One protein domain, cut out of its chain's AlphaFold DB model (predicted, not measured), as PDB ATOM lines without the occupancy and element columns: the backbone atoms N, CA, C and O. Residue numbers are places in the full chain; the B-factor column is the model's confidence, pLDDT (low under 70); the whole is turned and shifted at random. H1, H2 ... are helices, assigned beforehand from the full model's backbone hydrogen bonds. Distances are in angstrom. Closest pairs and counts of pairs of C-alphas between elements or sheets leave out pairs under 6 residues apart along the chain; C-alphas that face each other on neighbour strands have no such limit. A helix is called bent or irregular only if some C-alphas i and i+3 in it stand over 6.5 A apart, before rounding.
ATOM      1  N   ALA A 211      10.738  46.393   4.379       94.75
ATOM      2  CA  ALA A 211      10.617  45.154   5.144       94.75
ATOM      3  C   ALA A 211      11.709  44.148   4.749       94.75
ATOM      4  O   ALA A 211      12.340  43.561   5.629       94.75
ATOM      5  N   PHE A 212      11.984  44.018   3.449       95.31
ATOM      6  CA  PHE A 212      13.069  43.199   2.916       95.31
ATOM      7  C   PHE A 212      14.438  43.673   3.416       95.31
ATOM      8  O   PHE A 212      15.183  42.877   3.983       95.31
ATOM      9  N   THR A 213      14.741  44.969   3.304       94.88
ATOM     10  CA  THR A 213      15.992  45.550   3.817       94.88
ATOM     11  C   THR A 213      16.191  45.239   5.300       94.88
ATOM     12  O   THR A 213      17.223  44.689   5.676       94.88
ATOM     13  N   LYS A 214      15.167  45.449   6.138       96.50
ATOM     14  CA  LYS A 214      15.226  45.103   7.570       96.50
ATOM     15  C   LYS A 214      15.431  43.607   7.815       96.50
ATOM     16  O   LYS A 214      16.106  43.230   8.771       96.50
ATOM     17  N   ALA A 215      14.829  42.742   6.999       96.75
ATOM     18  CA  ALA A 215      15.016  41.299   7.114       96.75
ATOM     19  C   ALA A 215      16.467  40.900   6.804       96.75
ATOM     20  O   ALA A 215      17.058  40.133   7.565       96.75
ATOM     21  N   VAL A 216      17.059  41.471   5.750       96.12
ATOM     22  CA  VAL A 216      18.464  41.245   5.380       96.12
ATOM     23  C   VAL A 216      19.417  41.802   6.436       96.12
ATOM     24  O   VAL A 216      20.366  41.119   6.804       96.12
ATOM     25  N   GLU A 217      19.152  42.989   6.982       95.50
ATOM     26  CA  GLU A 217      19.952  43.576   8.065       95.50
ATOM     27  C   GLU A 217      19.945  42.710   9.326       95.50
ATOM     28  O   GLU A 217      21.003  42.454   9.893       95.50
ATOM     29  N   ARG A 218      18.780  42.203   9.749       96.25
ATOM     30  CA  ARG A 218      18.687  41.291  10.905       96.25
ATOM     31  C   ARG A 218      19.391  39.967  10.649       96.25
ATOM     32  O   ARG A 218      20.049  39.443  11.545       96.25
ATOM     33  N   TRP A 219      19.233  39.422   9.445       96.38
ATOM     34  CA  TRP A 219      19.910  38.197   9.036       96.38
ATOM     35  C   TRP A 219      21.429  38.396   9.085       96.38
ATOM     36  O   TRP A 219      22.107  37.725   9.861       96.38
ATOM     37  N   ALA A 220      21.953  39.396   8.378       94.44
ATOM     38  CA  ALA A 220      23.387  39.643   8.315       94.44
ATOM     39  C   ALA A 220      23.984  40.092   9.661       94.44
ATOM     40  O   ALA A 220      25.082  39.673  10.023       94.44
ATOM     41  N   GLY A 221      23.252  40.899  10.431       92.31
ATOM     42  CA  GLY A 221      23.699  41.441  11.716       92.31
ATOM     43  C   GLY A 221      23.962  40.381  12.787       92.31
ATOM     44  O   GLY A 221      24.744  40.629  13.695       92.31
ATOM     45  N   SER A 222      23.369  39.189  12.669       89.12
ATOM     46  CA  SER A 222      23.626  38.085  13.606       89.12
ATOM     47  C   SER A 222      24.996  37.418  13.437       89.12
ATOM     48  O   SER A 222      25.452  36.741  14.355       89.12
ATOM     49  N   VAL A 223      25.647  37.610  12.284       88.69
ATOM     50  CA  VAL A 223      26.950  37.007  11.958       88.69
ATOM     51  C   VAL A 223      28.036  38.073  11.824       88.69
ATOM     52  O   VAL A 223      29.186  37.792  12.118       88.69
ATOM     53  N   GLY A 224      27.690  39.302  11.434       90.62
ATOM     54  CA  GLY A 224      28.645  40.398  11.244       90.62
ATOM     55  C   GLY A 224      28.827  40.784   9.768       90.62
ATOM     56  O   GLY A 224      28.004  40.408   8.920       90.62
ATOM     57  N   PRO A 225      29.861  41.578   9.435       92.25
ATOM     58  CA  PRO A 225      30.129  42.005   8.061       92.25
ATOM     59  C   PRO A 225      30.442  40.802   7.166       92.25
ATOM     60  O   PRO A 225      31.083  39.847   7.597       92.25
ATOM     61  N   LEU A 226      29.965  40.837   5.919       89.50
ATOM     62  CA  LEU A 226      29.973  39.678   5.020       89.50
ATOM     63  C   LEU A 226      31.395  39.201   4.693       89.50
ATOM     64  O   LEU A 226      31.647  38.009   4.525       89.50
ATOM     65  N   GLU A 227      32.321  40.146   4.631       91.00
ATOM     66  CA  GLU A 227      33.743  39.966   4.369       91.00
ATOM     67  C   GLU A 227      34.413  39.102   5.446       91.00
ATOM     68  O   GLU A 227      35.351  38.363   5.157       91.00
ATOM     69  N   GLU A 228      33.894  39.138   6.675       93.44
ATOM     70  CA  GLU A 228      34.418  38.360   7.796       93.44
ATOM     71  C   GLU A 228      33.794  36.970   7.920       93.44
ATOM     72  O   GLU A 228      34.286  36.152   8.697       93.44
ATOM     73  N   TRP A 229      32.739  36.658   7.163       93.69
ATOM     74  CA  TRP A 229      32.014  35.394   7.317       93.69
ATOM     75  C   TRP A 229      32.896  34.152   7.172       93.69
ATOM     76  O   TRP A 229      32.759  33.269   8.015       93.69
ATOM     77  N   PRO A 230      33.826  34.050   6.199       91.31
ATOM     78  CA  PRO A 230      34.727  32.901   6.129       91.31
ATOM     79  C   PRO A 230      35.567  32.731   7.401       91.31
ATOM     80  O   PRO A 230      35.716  31.620   7.902       91.31
ATOM     81  N   ARG A 231      36.073  33.842   7.954       93.06
ATOM     82  CA  ARG A 231      36.893  33.851   9.171       93.06
ATOM     83  C   ARG A 231      36.072  33.462  10.398       93.06
ATOM     84  O   ARG A 231      36.507  32.627  11.183       93.06
ATOM     85  N   LEU A 232      34.887  34.047  10.559       93.25
ATOM     86  CA  LEU A 232      33.986  33.761  11.678       93.25
ATOM     87  C   LEU A 232      33.443  32.334  11.617       93.25
ATOM     88  O   LEU A 232      33.287  31.692  12.655       93.25
ATOM     89  N   PHE A 233      33.207  31.827  10.408       93.50
ATOM     90  CA  PHE A 233      32.835  30.439  10.203       93.50
ATOM     91  C   PHE A 233      33.958  29.494  10.647       93.50
ATOM     92  O   PHE A 233      33.733  28.615  11.476       93.50
ATOM     93  N   GLN A 234      35.185  29.723  10.169       92.06
ATOM     94  CA  GLN A 234      36.353  28.938  10.572       92.06
ATOM     95  C   GLN A 234      36.558  28.979  12.092       92.06
ATOM     96  O   GLN A 234      36.727  27.936  12.714       92.06
ATOM     97  N   LEU A 235      36.455  30.161  12.708       94.56
ATOM     98  CA  LEU A 235      36.582  30.329  14.156       94.56
ATOM     99  C   LEU A 235      35.512  29.544  14.932       94.56
ATOM    100  O   LEU A 235      35.820  28.920  15.948       94.56
ATOM    101  N   GLY A 236      34.258  29.580  14.473       94.12
ATOM    102  CA  GLY A 236      33.161  28.830  15.086       94.12
ATOM    103  C   GLY A 236      33.347  27.320  14.956       94.12
ATOM    104  O   GLY A 236      33.142  26.591  15.926       94.12
ATOM    105  N   PHE A 237      33.811  26.865  13.792       93.50
ATOM    106  CA  PHE A 237      34.131  25.465  13.546       93.50
ATOM    107  C   PHE A 237      35.302  24.985  14.413       93.50
ATOM    108  O   PHE A 237      35.176  23.982  15.111       93.50
ATOM    109  N   ASP A 238      36.409  25.730  14.447       92.25
ATOM    110  CA  ASP A 238      37.577  25.409  15.272       92.25
ATOM    111  C   ASP A 238      37.210  25.363  16.756       92.25
ATOM    112  O   ASP A 238      37.635  24.457  17.479       92.25
ATOM    113  N   LYS A 239      36.367  26.299  17.211       94.88
ATOM    114  CA  LYS A 239      35.826  26.284  18.571       94.88
ATOM    115  C   LYS A 239      35.072  24.982  18.835       94.88
ATOM    116  O   LYS A 239      35.407  24.313  19.809       94.88
ATOM    117  N   ALA A 240      34.147  24.593  17.957       92.62
ATOM    118  CA  ALA A 240      33.392  23.346  18.085       92.62
ATOM    119  C   ALA A 240      34.304  22.102  18.089       92.62
ATOM    120  O   ALA A 240      34.087  21.181  18.871       92.62
ATOM    121  N   CYS A 241      35.383  22.094  17.297       90.00
ATOM    122  CA  CYS A 241      36.380  21.015  17.302       90.00
ATOM    123  C   CYS A 241      37.212  20.936  18.592       90.00
ATOM    124  O   CYS A 241      37.763  19.883  18.906       90.00
ATOM    125  N   THR A 242      37.348  22.043  19.323       91.94
ATOM    126  CA  THR A 242      38.083  22.091  20.601       91.94
ATOM    127  C   THR A 242      37.179  22.001  21.824       91.94
ATOM    128  O   THR A 242      37.680  21.910  22.945       91.94
ATOM    129  N   GLU A 243      35.861  22.023  21.629       88.12
ATOM    130  CA  GLU A 243      34.891  21.989  22.709       88.12
ATOM    131  C   GLU A 243      34.858  20.588  23.325       88.12
ATOM    132  O   GLU A 243      34.311  19.629  22.778       88.12
ATOM    133  N   VAL A 244      35.510  20.465  24.480       80.00
ATOM    134  CA  VAL A 244      35.449  19.273  25.323       80.00
ATOM    135  C   VAL A 244      34.305  19.483  26.306       80.00
ATOM    136  O   VAL A 244      34.498  20.009  27.402       80.00
ATOM    137  N   SER A 245      33.091  19.134  25.886       81.88
ATOM    138  CA  SER A 245      31.944  19.110  26.792       81.88
ATOM    139  C   SER A 245      31.988  17.852  27.660       81.88
ATOM    140  O   SER A 245      32.375  16.776  27.210       81.88
ATOM    141  N   THR A 246      31.571  17.975  28.919       82.19
ATOM    142  CA  THR A 246      31.394  16.825  29.819       82.19
ATOM    143  C   THR A 246      30.162  15.993  29.461       82.19
ATOM    144  O   THR A 246      30.063  14.849  29.901       82.19
ATOM    145  N   THR A 247      29.230  16.546  28.676       84.38
ATOM    146  CA  THR A 247      27.937  15.922  28.346       84.38
ATOM    147  C   THR A 247      27.771  15.570  26.871       84.38
ATOM    148  O   THR A 247      26.892  14.776  26.546       84.38
ATOM    149  N   HIS A 248      28.587  16.136  25.979       85.44
ATOM    150  CA  HIS A 248      28.467  15.957  24.530       85.44
ATOM    151  C   HIS A 248      29.818  15.635  23.901       85.44
ATOM    152  O   HIS A 248      30.853  16.138  24.342       85.44
ATOM    153  N   SER A 249      29.810  14.801  22.863       90.38
ATOM    154  CA  SER A 249      31.024  14.520  22.105       90.38
ATOM    155  C   SER A 249      31.439  15.747  21.283       90.38
ATOM    156  O   SER A 249      30.619  16.593  20.927       90.38
ATOM    157  N   THR A 250      32.720  15.833  20.921       88.44
ATOM    158  CA  THR A 250      33.205  16.857  19.981       88.44
ATOM    159  C   THR A 250      32.468  16.787  18.636       88.44
ATOM    160  O   THR A 250      32.234  17.818  18.010       88.44
ATOM    161  N   GLN A 251      32.051  15.590  18.204       87.88
ATOM    162  CA  GLN A 251      31.252  15.432  16.987       87.88
ATOM    163  C   GLN A 251      29.877  16.096  17.128       87.88
ATOM    164  O   GLN A 251      29.453  16.779  16.201       87.88
ATOM    165  N   ASP A 252      29.221  15.970  18.286       88.94
ATOM    166  CA  ASP A 252      27.932  16.629  18.545       88.94
ATOM    167  C   ASP A 252      28.075  18.155  18.520       88.94
ATOM    168  O   ASP A 252      27.221  18.853  17.977       88.94
ATOM    169  N   ALA A 253      29.165  18.694  19.080       90.56
ATOM    170  CA  ALA A 253      29.445  20.129  19.038       90.56
ATOM    171  C   ALA A 253      29.625  20.627  17.592       90.56
ATOM    172  O   ALA A 253      29.040  21.644  17.205       90.56
ATOM    173  N   VAL A 254      30.378  19.885  16.772       90.56
ATOM    174  CA  VAL A 254      30.575  20.187  15.346       90.56
ATOM    175  C   VAL A 254      29.262  20.088  14.566       90.56
ATOM    176  O   VAL A 254      28.935  21.007  13.814       90.56
ATOM    177  N   ASP A 255      28.481  19.027  14.764       88.44
ATOM    178  CA  ASP A 255      27.197  18.836  14.085       88.44
ATOM    179  C   ASP A 255      26.208  19.955  14.460       88.44
ATOM    180  O   ASP A 255      25.607  20.562  13.571       88.44
ATOM    181  N   ASN A 256      26.103  20.311  15.746       91.94
ATOM    182  CA  ASN A 256      25.269  21.424  16.214       91.94
ATOM    183  C   ASN A 256      25.687  22.761  15.588       91.94
ATOM    184  O   ASN A 256      24.836  23.541  15.143       91.94
ATOM    185  N   TYR A 257      26.994  23.026  15.519       94.12
ATOM    186  CA  TYR A 257      27.516  24.233  14.888       94.12
ATOM    187  C   TYR A 257      27.144  24.290  13.403       94.12
ATOM    188  O   TYR A 257      26.537  25.267  12.952       94.12
ATOM    189  N   LEU A 258      27.434  23.232  12.647       93.25
ATOM    190  CA  LEU A 258      27.132  23.181  11.219       93.25
ATOM    191  C   LEU A 258      25.614  23.241  10.959       93.25
ATOM    192  O   LEU A 258      25.184  23.890  10.002       93.25
ATOM    193  N   MET A 259      24.783  22.651  11.829       90.50
ATOM    194  CA  MET A 259      23.321  22.753  11.746       90.50
ATOM    195  C   MET A 259      22.852  24.196  11.930       90.50
ATOM    196  O   MET A 259      21.969  24.654  11.202       90.50
ATOM    197  N   SER A 260      23.464  24.939  12.855       94.38
ATOM    198  CA  SER A 260      23.155  26.358  13.055       94.38
ATOM    199  C   SER A 260      23.481  27.196  11.810       94.38
ATOM    200  O   SER A 260      22.685  28.058  11.420       94.38
ATOM    201  N   VAL A 261      24.593  26.890  11.131       94.81
ATOM    202  CA  VAL A 261      24.999  27.554   9.885       94.81
ATOM    203  C   VAL A 261      24.051  27.195   8.745       94.81
ATOM    204  O   VAL A 261      23.595  28.083   8.024       94.81
ATOM    205  N   HIS A 262      23.670  25.922   8.622       93.38
ATOM    206  CA  HIS A 262      22.676  25.483   7.643       93.38
ATOM    207  C   HIS A 262      21.328  26.187   7.846       93.38
ATOM    208  O   HIS A 262      20.777  26.761   6.906       93.38
ATOM    209  N   ALA A 263      20.834  26.250   9.085       94.06
ATOM    210  CA  ALA A 263      19.615  26.984   9.422       94.06
ATOM    211  C   ALA A 263      19.735  28.490   9.119       94.06
ATOM    212  O   ALA A 263      18.755  29.144   8.751       94.06
ATOM    213  N   HIS A 264      20.926  29.074   9.260       95.75
ATOM    214  CA  HIS A 264      21.180  30.462   8.880       95.75
ATOM    215  C   HIS A 264      21.148  30.670   7.352       95.75
ATOM    216  O   HIS A 264      20.527  31.632   6.888       95.75
ATOM    217  N   SER A 265      21.721  29.745   6.573       95.56
ATOM    218  CA  SER A 265      21.621  29.732   5.103       95.56
ATOM    219  C   SER A 265      20.163  29.601   4.639       95.56
ATOM    220  O   SER A 265      19.693  30.413   3.838       95.56
ATOM    221  N   LEU A 266      19.394  28.668   5.218       94.94
ATOM    222  CA  LEU A 266      17.970  28.480   4.904       94.94
ATOM    223  C   LEU A 266      17.129  29.729   5.192       94.94
ATOM    224  O   LEU A 266      16.291  30.104   4.373       94.94
ATOM    225  N   ARG A 267      17.383  30.425   6.309       96.31
ATOM    226  CA  ARG A 267      16.731  31.715   6.596       96.31
ATOM    227  C   ARG A 267      17.025  32.753   5.513       96.31
ATOM    228  O   ARG A 267      16.106  33.442   5.077       96.31
ATOM    229  N   GLY A 268      18.268  32.825   5.036       95.88
ATOM    230  CA  GLY A 268      18.634  33.702   3.923       95.88
ATOM    231  C   GLY A 268      17.890  33.346   2.632       95.88
ATOM    232  O   GLY A 268      17.318  34.220   1.976       95.88
ATOM    233  N   LYS A 269      17.824  32.052   2.290       95.81
ATOM    234  CA  LYS A 269      17.079  31.550   1.120       95.81
ATOM    235  C   LYS A 269      15.584  31.868   1.212       95.81
ATOM    236  O   LYS A 269      14.997  32.281   0.214       95.81
ATOM    237  N   ALA A 270      14.984  31.753   2.396       96.00
ATOM    238  CA  ALA A 270      13.582  32.100   2.625       96.00
ATOM    239  C   ALA A 270      13.306  33.599   2.404       96.00
ATOM    240  O   ALA A 270      12.334  33.946   1.735       96.00
ATOM    241  N   ILE A 271      14.188  34.487   2.886       95.94
ATOM    242  CA  ILE A 271      14.097  35.936   2.628       95.94
ATOM    243  C   ILE A 271      14.173  36.215   1.118       95.94
ATOM    244  O   ILE A 271      13.374  36.986   0.584       95.94
ATOM    245  N   MET A 272      15.086  35.546   0.407       94.44
ATOM    246  CA  MET A 272      15.221  35.678  -1.049       94.44
ATOM    247  C   MET A 272      13.967  35.190  -1.789       94.44
ATOM    248  O   MET A 272      13.527  35.824  -2.747       94.44
ATOM    249  N   ALA A 273      13.378  34.074  -1.355       93.00
ATOM    250  CA  ALA A 273      12.156  33.534  -1.944       93.00
ATOM    251  C   ALA A 273      10.965  34.489  -1.762       93.00
ATOM    252  O   ALA A 273      10.249  34.752  -2.727       93.00
ATOM    253  N   GLN A 274      10.799  35.069  -0.568       92.38
ATOM    254  CA  GLN A 274       9.763  36.076  -0.302       92.38
ATOM    255  C   GLN A 274       9.934  37.319  -1.184       92.38
ATOM    256  O   GLN A 274       8.962  37.808  -1.760       92.38
ATOM    257  N   TYR A 275      11.171  37.796  -1.354       91.56
ATOM    258  CA  TYR A 275      11.459  38.917  -2.247       91.56
ATOM    259  C   TYR A 275      11.088  38.601  -3.702       91.56
ATOM    260  O   TYR A 275      10.384  39.380  -4.337       91.56
ATOM    261  N   ARG A 276      11.475  37.425  -4.214       89.00
ATOM    262  CA  ARG A 276      11.154  36.990  -5.587       89.00
ATOM    263  C   ARG A 276       9.660  36.776  -5.837       89.00
ATOM    264  O   ARG A 276       9.216  36.952  -6.964       89.00
ATOM    265  N   ALA A 277       8.903  36.382  -4.816       88.06
ATOM    266  CA  ALA A 277       7.451  36.238  -4.909       88.06
ATOM    267  C   ALA A 277       6.727  37.593  -4.983       88.06
ATOM    268  O   ALA A 277       5.536  37.646  -5.289       88.06
ATOM    269  N   THR A 278       7.427  38.690  -4.692       86.69
ATOM    270  CA  THR A 278       6.837  40.019  -4.688       86.69
ATOM    271  C   THR A 278       6.888  40.628  -6.098       86.69
ATOM    272  O   THR A 278       7.960  40.672  -6.698       86.69
ATOM    273  N   PRO A 279       5.779  41.172  -6.634       77.44
ATOM    274  CA  PRO A 279       5.718  41.720  -7.997       77.44
ATOM    275  C   PRO A 279       6.537  43.013  -8.224       77.44
ATOM    276  O   PRO A 279       6.517  43.572  -9.318       77.44
ATOM    277  N   ILE A 280       7.292  43.494  -7.229       69.31
ATOM    278  CA  ILE A 280       8.054  44.758  -7.262       69.31
ATOM    279  C   ILE A 280       9.431  44.544  -7.911       69.31
ATOM    280  O   ILE A 280      10.477  44.835  -7.334       69.31
ATOM    281  N   LEU A 281       9.448  43.994  -9.123       64.19
ATOM    282  CA  LEU A 281      10.675  43.892  -9.922       64.19
ATOM    283  C   LEU A 281      10.832  45.057 -10.902       64.19
ATOM    284  O   LEU A 281      11.858  45.160 -11.572       64.19
ATOM    285  N   GLN A 282       9.831  45.932 -10.993       75.06
ATOM    286  CA  GLN A 282       9.892  47.092 -11.869       75.06
ATOM    287  C   GLN A 282      10.474  48.300 -11.128       75.06
ATOM    288  O   GLN A 282      10.095  48.544  -9.978       75.06
ATOM    289  N   PRO A 283      11.381  49.060 -11.771       76.25
ATOM    290  CA  PRO A 283      11.837  50.332 -11.236       76.25
ATOM    291  C   PRO A 283      10.625  51.234 -10.996       76.25
ATOM    292  O   PRO A 283       9.787  51.369 -11.895       76.25
ATOM    293  N   PRO A 284      10.494  51.839  -9.811       78.06
ATOM    294  CA  PRO A 284       9.350  52.686  -9.544       78.06
ATOM    295  C   PRO A 284       9.431  53.984 -10.359       78.06
ATOM    296  O   PRO A 284      10.513  54.471 -10.691       78.06
ATOM    297  N   SER A 285       8.278  54.569 -10.678       79.00
ATOM    298  CA  SER A 285       8.211  55.830 -11.428       79.00
ATOM    299  C   SER A 285       8.587  57.055 -10.589       79.00
ATOM    300  O   SER A 285       8.969  58.076 -11.152       79.00
ATOM    301  N   ASP A 286       8.482  56.968  -9.258       81.81
ATOM    302  CA  ASP A 286       8.784  58.073  -8.342       81.81
ATOM    303  C   ASP A 286      10.219  58.002  -7.803       81.81
ATOM    304  O   ASP A 286      10.638  56.994  -7.223       81.81
ATOM    305  N   HIS A 287      10.950  59.112  -7.921       82.69
ATOM    306  CA  HIS A 287      12.330  59.270  -7.462       82.69
ATOM    307  C   HIS A 287      12.503  58.972  -5.964       82.69
ATOM    308  O   HIS A 287      13.517  58.399  -5.571       82.69
ATOM    309  N   ASN A 288      11.505  59.260  -5.122       78.75
ATOM    310  CA  ASN A 288      11.612  59.002  -3.677       78.75
ATOM    311  C   ASN A 288      11.722  57.508  -3.340       78.75
ATOM    312  O   ASN A 288      12.315  57.125  -2.333       78.75
ATOM    313  N   THR A 289      11.171  56.649  -4.198       83.19
ATOM    314  CA  THR A 289      11.193  55.190  -4.020       83.19
ATOM    315  C   THR A 289      12.387  54.516  -4.703       83.19
ATOM    316  O   THR A 289      12.687  53.357  -4.408       83.19
ATOM    317  N   TRP A 290      13.134  55.242  -5.544       85.62
ATOM    318  CA  TRP A 290      14.370  54.740  -6.155       85.62
ATOM    319  C   TRP A 290      15.442  54.408  -5.119       85.62
ATOM    320  O   TRP A 290      16.143  53.412  -5.274       85.62
ATOM    321  N   GLY A 291      15.548  55.194  -4.043       88.88
ATOM    322  CA  GLY A 291      16.488  54.913  -2.954       88.88
ATOM    323  C   GLY A 291      16.225  53.554  -2.298       88.88
ATOM    324  O   GLY A 291      17.144  52.745  -2.165       88.88
ATOM    325  N   ASP A 292      14.958  53.268  -1.971       88.00
ATOM    326  CA  ASP A 292      14.532  51.977  -1.412       88.00
ATOM    327  C   ASP A 292      14.810  50.821  -2.399       88.00
ATOM    328  O   ASP A 292      15.269  49.750  -1.993       88.00
ATOM    329  N   PHE A 293      14.578  51.039  -3.699       87.88
ATOM    330  CA  PHE A 293      14.815  50.042  -4.749       87.88
ATOM    331  C   PHE A 293      16.306  49.708  -4.921       87.88
ATOM    332  O   PHE A 293      16.683  48.536  -4.943       87.88
ATOM    333  N   LEU A 294      17.173  50.723  -4.986       90.38
ATOM    334  CA  LEU A 294      18.624  50.534  -5.091       90.38
ATOM    335  C   LEU A 294      19.198  49.863  -3.837       90.38
ATOM    336  O   LEU A 294      20.020  48.950  -3.945       90.38
ATOM    337  N   ALA A 295      18.729  50.259  -2.649       90.38
ATOM    338  CA  ALA A 295      19.107  49.614  -1.395       90.38
ATOM    339  C   ALA A 295      18.713  48.127  -1.382       90.38
ATOM    340  O   ALA A 295      19.516  47.278  -0.990       90.38
ATOM    341  N   ALA A 296      17.512  47.793  -1.868       90.62
ATOM    342  CA  ALA A 296      17.093  46.405  -2.024       90.62
ATOM    343  C   ALA A 296      17.996  45.639  -3.007       90.62
ATOM    344  O   ALA A 296      18.391  44.519  -2.696       90.62
ATOM    345  N   GLY A 297      18.402  46.243  -4.129       91.44
ATOM    346  CA  GLY A 297      19.353  45.639  -5.073       91.44
ATOM    347  C   GLY A 297      20.688  45.254  -4.422       91.44
ATOM    348  O   GLY A 297      21.134  44.109  -4.543       91.44
ATOM    349  N   ASN A 298      21.281  46.163  -3.644       93.56
ATOM    350  CA  ASN A 298      22.507  45.886  -2.886       93.56
ATOM    351  C   ASN A 298      22.298  44.773  -1.842       93.56
ATOM    352  O   ASN A 298      23.151  43.902  -1.658       93.56
ATOM    353  N   ASN A 299      21.141  44.765  -1.176       93.69
ATOM    354  CA  ASN A 299      20.784  43.735  -0.201       93.69
ATOM    355  C   ASN A 299      20.575  42.359  -0.844       93.69
ATOM    356  O   ASN A 299      20.969  41.352  -0.256       93.69
ATOM    357  N   VAL A 300      20.021  42.296  -2.056       93.69
ATOM    358  CA  VAL A 300      19.921  41.061  -2.843       93.69
ATOM    359  C   VAL A 300      21.316  40.514  -3.142       93.69
ATOM    360  O   VAL A 300      21.570  39.332  -2.908       93.69
ATOM    361  N   GLU A 301      22.246  41.358  -3.599       93.44
ATOM    362  CA  GLU A 301      23.634  40.946  -3.841       93.44
ATOM    363  C   GLU A 301      24.304  40.425  -2.560       93.44
ATOM    364  O   GLU A 301      24.908  39.346  -2.572       93.44
ATOM    365  N   ARG A 302      24.153  41.150  -1.445       93.44
ATOM    366  CA  ARG A 302      24.668  40.746  -0.128       93.44
ATOM    367  C   ARG A 302      24.122  39.382   0.297       93.44
ATOM    368  O   ARG A 302      24.887  38.531   0.748       93.44
ATOM    369  N   LEU A 303      22.820  39.166   0.121       94.06
ATOM    370  CA  LEU A 303      22.133  37.925   0.471       94.06
ATOM    371  C   LEU A 303      22.646  36.750  -0.377       94.06
ATOM    372  O   LEU A 303      23.012  35.720   0.182       94.06
ATOM    373  N   TYR A 304      22.771  36.914  -1.701       94.56
ATOM    374  CA  TYR A 304      23.348  35.877  -2.570       94.56
ATOM    375  C   TYR A 304      24.779  35.521  -2.187       94.56
ATOM    376  O   TYR A 304      25.095  34.339  -2.066       94.56
ATOM    377  N   LYS A 305      25.645  36.525  -2.008       94.56
ATOM    378  CA  LYS A 305      27.047  36.293  -1.645       94.56
ATOM    379  C   LYS A 305      27.157  35.580  -0.299       94.56
ATOM    380  O   LYS A 305      27.904  34.613  -0.200       94.56
ATOM    381  N   GLY A 306      26.396  36.004   0.709       94.31
ATOM    382  CA  GLY A 306      26.428  35.368   2.025       94.31
ATOM    383  C   GLY A 306      25.915  33.934   2.012       94.31
ATOM    384  O   GLY A 306      26.596  33.053   2.527       94.31
ATOM    385  N   ILE A 307      24.777  33.672   1.358       95.81
ATOM    386  CA  ILE A 307      24.258  32.305   1.187       95.81
ATOM    387  C   ILE A 307      25.289  31.430   0.469       95.81
ATOM    388  O   ILE A 307      25.592  30.342   0.944       95.81
ATOM    389  N   ALA A 308      25.866  31.914  -0.636       93.88
ATOM    390  CA  ALA A 308      26.846  31.155  -1.408       93.88
ATOM    391  C   ALA A 308      28.104  30.837  -0.588       93.88
ATOM    392  O   ALA A 308      28.597  29.713  -0.639       93.88
ATOM    393  N   THR A 309      28.606  31.798   0.192       93.50
ATOM    394  CA  THR A 309      29.744  31.580   1.092       93.50
ATOM    395  C   THR A 309      29.436  30.492   2.118       93.50
ATOM    396  O   THR A 309      30.243  29.583   2.285       93.50
ATOM    397  N   LEU A 310      28.275  30.544   2.778       92.88
ATOM    398  CA  LEU A 310      27.904  29.542   3.781       92.88
ATOM    399  C   LEU A 310      27.675  28.162   3.163       92.88
ATOM    400  O   LEU A 310      28.155  27.174   3.709       92.88
ATOM    401  N   ASP A 311      26.990  28.088   2.024       92.31
ATOM    402  CA  ASP A 311      26.731  26.821   1.336       92.31
ATOM    403  C   ASP A 311      28.040  26.153   0.889       92.31
ATOM    404  O   ASP A 311      28.226  24.968   1.143       92.31
ATOM    405  N   VAL A 312      28.991  26.911   0.327       90.94
ATOM    406  CA  VAL A 312      30.313  26.375  -0.047       90.94
ATOM    407  C   VAL A 312      31.071  25.859   1.176       90.94
ATOM    408  O   VAL A 312      31.683  24.795   1.113       90.94
ATOM    409  N   GLN A 313      31.039  26.584   2.295       89.62
ATOM    410  CA  GLN A 313      31.702  26.147   3.526       89.62
ATOM    411  C   GLN A 313      31.073  24.866   4.095       89.62
ATOM    412  O   GLN A 313      31.784  23.945   4.505       89.62
ATOM    413  N   LEU A 314      29.741  24.772   4.056       89.25
ATOM    414  CA  LEU A 314      29.014  23.558   4.416       89.25
ATOM    415  C   LEU A 314      29.356  22.393   3.481       89.25
ATOM    416  O   LEU A 314      29.538  21.282   3.963       89.25
ATOM    417  N   ASP A 315      29.496  22.624   2.177       87.56
ATOM    418  CA  ASP A 315      29.858  21.579   1.211       87.56
ATOM    419  C   ASP A 315      31.280  21.045   1.435       87.56
ATOM    420  O   ASP A 315      31.528  19.853   1.255       87.56
ATOM    421  N   ILE A 316      32.216  21.906   1.848       86.25
ATOM    422  CA  ILE A 316      33.602  21.513   2.133       86.25
ATOM    423  C   ILE A 316      33.682  20.664   3.410       86.25
ATOM    424  O   ILE A 316      34.372  19.642   3.417       86.25
ATOM    425  N   LEU A 317      32.998  21.064   4.488       82.62
ATOM    426  CA  LEU A 317      33.135  20.422   5.807       82.62
ATOM    427  C   LEU A 317      32.097  19.320   6.080       82.62
ATOM    428  O   LEU A 317      32.370  18.370   6.819       82.62
ATOM    429  N   ALA A 318      30.930  19.403   5.448       78.00
ATOM    430  CA  ALA A 318      29.852  18.418   5.495       78.00
ATOM    431  C   ALA A 318      29.344  18.105   4.074       78.00
ATOM    432  O   ALA A 318      28.194  18.416   3.737       78.00
ATOM    433  N   PRO A 319      30.189  17.478   3.229       71.31
ATOM    434  CA  PRO A 319      29.806  17.129   1.869       71.31
ATOM    435  C   PRO A 319      28.586  16.206   1.869       71.31
ATOM    436  O   PRO A 319      28.552  15.203   2.593       71.31
ATOM    437  N   ALA A 320      27.605  16.527   1.022       63.47
ATOM    438  CA  ALA A 320      26.474  15.661   0.715       63.47
ATOM    439  C   ALA A 320      26.982  14.466  -0.113       63.47
ATOM    440  O   ALA A 320      27.056  14.505  -1.338       63.47
ATOM    441  N   GLY A 321      27.465  13.426   0.567       54.81
ATOM    442  CA  GLY A 321      28.013  12.225  -0.058       54.81
ATOM    443  C   GLY A 321      27.055  11.041   0.036       54.81
ATOM    444  O   GLY A 321      26.505  10.775   1.099       54.81
ATOM    445  N   ALA A 322      26.944  10.273  -1.051       51.16
ATOM    446  CA  ALA A 322      26.164   9.030  -1.139       51.16
ATOM    447  C   ALA A 322      26.722   7.860  -0.300       51.16
ATOM    448  O   ALA A 322      26.154   6.770  -0.305       51.16
ATOM    449  N   VAL A 323      27.846   8.058   0.392       50.97
ATOM    450  CA  VAL A 323      28.483   7.022   1.204       50.97
ATOM    451  C   VAL A 323      28.259   7.370   2.674       50.97
ATOM    452  O   VAL A 323      28.995   8.205   3.210       50.97
ATOM    453  N   PRO A 324      27.251   6.774   3.336       49.47
ATOM    454  CA  PRO A 324      27.148   6.854   4.781       49.47
ATOM    455  C   PRO A 324      28.419   6.233   5.365       49.47
ATOM    456  O   PRO A 324      28.659   5.031   5.264       49.47
ATOM    457  N   SER A 325      29.282   7.074   5.932       47.94
ATOM    458  CA  SER A 325      30.290   6.585   6.867       47.94
ATOM    459  C   SER A 325      29.516   5.977   8.035       47.94
ATOM    460  O   SER A 325      28.610   6.629   8.546       47.94
ATOM    461  N   ALA A 326      29.862   4.758   8.451       53.16
ATOM    462  CA  ALA A 326      29.168   4.014   9.510       53.16
ATOM    463  C   ALA A 326      29.158   4.720  10.886       53.16
ATOM    464  O   ALA A 326      28.525   4.247  11.822       53.16
ATOM    465  N   THR A 327      29.869   5.840  11.016       52.97
ATOM    466  CA  THR A 327      29.770   6.784  12.127       52.97
ATOM    467  C   THR A 327      28.904   7.971  11.702       52.97
ATOM    468  O   THR A 327      29.335   8.833  10.931       52.97
ATOM    469  N   ASP A 328      27.657   7.941  12.169       56.12
ATOM    470  CA  ASP A 328      26.542   8.834  11.860       56.12
ATOM    471  C   ASP A 328      26.799  10.291  12.271       56.12
ATOM    472  O   ASP A 328      26.567  10.687  13.408       56.12
ATOM    473  N   SER A 329      27.237  11.125  11.328       60.38
ATOM    474  CA  SER A 329      27.097  12.577  11.475       60.38
ATOM    475  C   SER A 329      25.670  12.956  11.083       60.38
ATOM    476  O   SER A 329      25.271  12.815   9.917       60.38
ATOM    477  N   HIS A 330      24.892  13.432  12.057       66.62
ATOM    478  CA  HIS A 330      23.466  13.743  11.900       66.62
ATOM    479  C   HIS A 330      23.229  14.778  10.795       66.62
ATOM    480  O   HIS A 330      22.234  14.709  10.069       66.62
ATOM    481  N   ILE A 331      24.162  15.717  10.616       63.25
ATOM    482  CA  ILE A 331      24.017  16.761   9.605       63.25
ATOM    483  C   ILE A 331      24.177  16.238   8.173       63.25
ATOM    484  O   ILE A 331      23.493  16.713   7.263       63.25
ATOM    485  N   ARG A 332      25.033  15.230   7.961       64.31
ATOM    486  CA  ARG A 332      25.218  14.620   6.634       64.31
ATOM    487  C   ARG A 332      23.954  13.899   6.186       64.31
ATOM    488  O   ARG A 332      23.580  14.006   5.023       64.31
ATOM    489  N   GLN A 333      23.272  13.230   7.115       65.50
ATOM    490  CA  GLN A 333      21.972  12.616   6.848       65.50
ATOM    491  C   GLN A 333      20.904  13.681   6.556       65.50
ATOM    492  O   GLN A 333      20.138  13.542   5.605       65.50
ATOM    493  N   TRP A 334      20.881  14.776   7.323       64.88
ATOM    494  CA  TRP A 334      19.896  15.849   7.167       64.88
ATOM    495  C   TRP A 334      19.952  16.561   5.815       64.88
ATOM    496  O   TRP A 334      18.899  16.826   5.234       64.88
ATOM    497  N   ARG A 335      21.148  16.860   5.289       65.94
ATOM    498  CA  ARG A 335      21.270  17.577   4.006       65.94
ATOM    499  C   ARG A 335      20.685  16.795   2.836       65.94
ATOM    500  O   ARG A 335      20.033  17.401   1.990       65.94
ATOM    501  N   VAL A 336      20.828  15.466   2.847       66.62
ATOM    502  CA  VAL A 336      20.205  14.593   1.842       66.62
ATOM    503  C   VAL A 336      18.686  14.770   1.848       66.62
ATOM    504  O   VAL A 336      18.104  14.896   0.785       66.62
ATOM    505  N   TYR A 337      18.032  14.869   3.009       62.84
ATOM    506  CA  TYR A 337      16.574  15.048   3.064       62.84
ATOM    507  C   TYR A 337      16.101  16.427   2.592       62.84
ATOM    508  O   TYR A 337      15.045  16.527   1.969       62.84
ATOM    509  N   THR A 338      16.859  17.488   2.872       62.41
ATOM    510  CA  THR A 338      16.448  18.858   2.523       62.41
ATOM    511  C   THR A 338      16.640  19.222   1.055       62.41
ATOM    512  O   THR A 338      15.998  20.157   0.603       62.41
ATOM    513  N   GLU A 339      17.492  18.520   0.301       60.38
ATOM    514  CA  GLU A 339      17.636  18.759  -1.147       60.38
ATOM    515  C   GLU A 339      16.500  18.141  -1.981       60.38
ATOM    516  O   GLU A 339      16.342  18.485  -3.151       60.38
ATOM    517  N   PHE A 340      15.695  17.252  -1.388       53.88
ATOM    518  CA  PHE A 340      14.546  16.618  -2.046       53.88
ATOM    519  C   PHE A 340      13.203  17.337  -1.813       53.88
ATOM    520  O   PHE A 340      12.206  16.928  -2.412       53.88
TER     521      PHE A 340
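Overview. This is residues 211 to 340 of the 341 residues of an uncharacterized protein of Fibularhizoctonia sp. CBS 109695 (UniProt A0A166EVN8). Two long helices, H3 and H4, run side by side in opposite directions, and the shorter H1 and H2 follow one another along them, completing a bundle of four helices. Short H5 packs on residues 255 to 259 of H3, and residues 285 to 291 stick out. The 130 printed residues hold five named helices, H1 to H5 in chain order, and no named strand: all helix. The whole is loose, radius of gyration of the C-alphas 17.9 A, and only just elongated, spanning 59 by 30 by 22 A.

Arrangement. The longest helix, H4, residues 287 to 317, and the hub H3, residues 250 to 276, form a helical hairpin at a shallow tilt of 30 degrees; their closest C-alphas, of Ser 265 and Ile 307, are 5.4 A apart. H2, residues 226 to 242, forms another with H3 at 26 degrees, touching with its residues 236 to 242 alone, the C-alphas of Ala 240 and Val 254 closest at 5.0 A. H1, residues 211 to 221, touches residues 295 to 303 of H4 alone at a steep tilt of 39 degrees, the C-alphas of Thr 213 and Ala 296 closest at 6.0 A. H5, residues 330 to 338, touches H3, the C-alphas of Asp 255 and Ile 331 closest at 5.9 A, and is apart from H1 and H2. Every O i to N i+4 pair is within hydrogen-bond range in H1 and H3, against 11 of 13 in H2, 25 of 27 in H4 and 3 of 5 in H5.

Along the chain. H4 is 46.0 A long, H3 39.3 A, H2 24.9 A, H1 15.1 A and H5 12.8 A. H2 is irregular: C-alphas 227 and 230 are 7.3 A apart. C-alpha 211 is at (10.617, 45.154, 5.144) and C-alpha 338 at (16.448, 18.858, 2.523).

Size, cuts and confidence. The C-alphas farthest apart, of Thr 246 and Ser 285, are 61.3 A apart. The printed part has no cut; the H4 to H5 link is long. pLDDT is under 70 at residues 280 to 281 and 320 to 340.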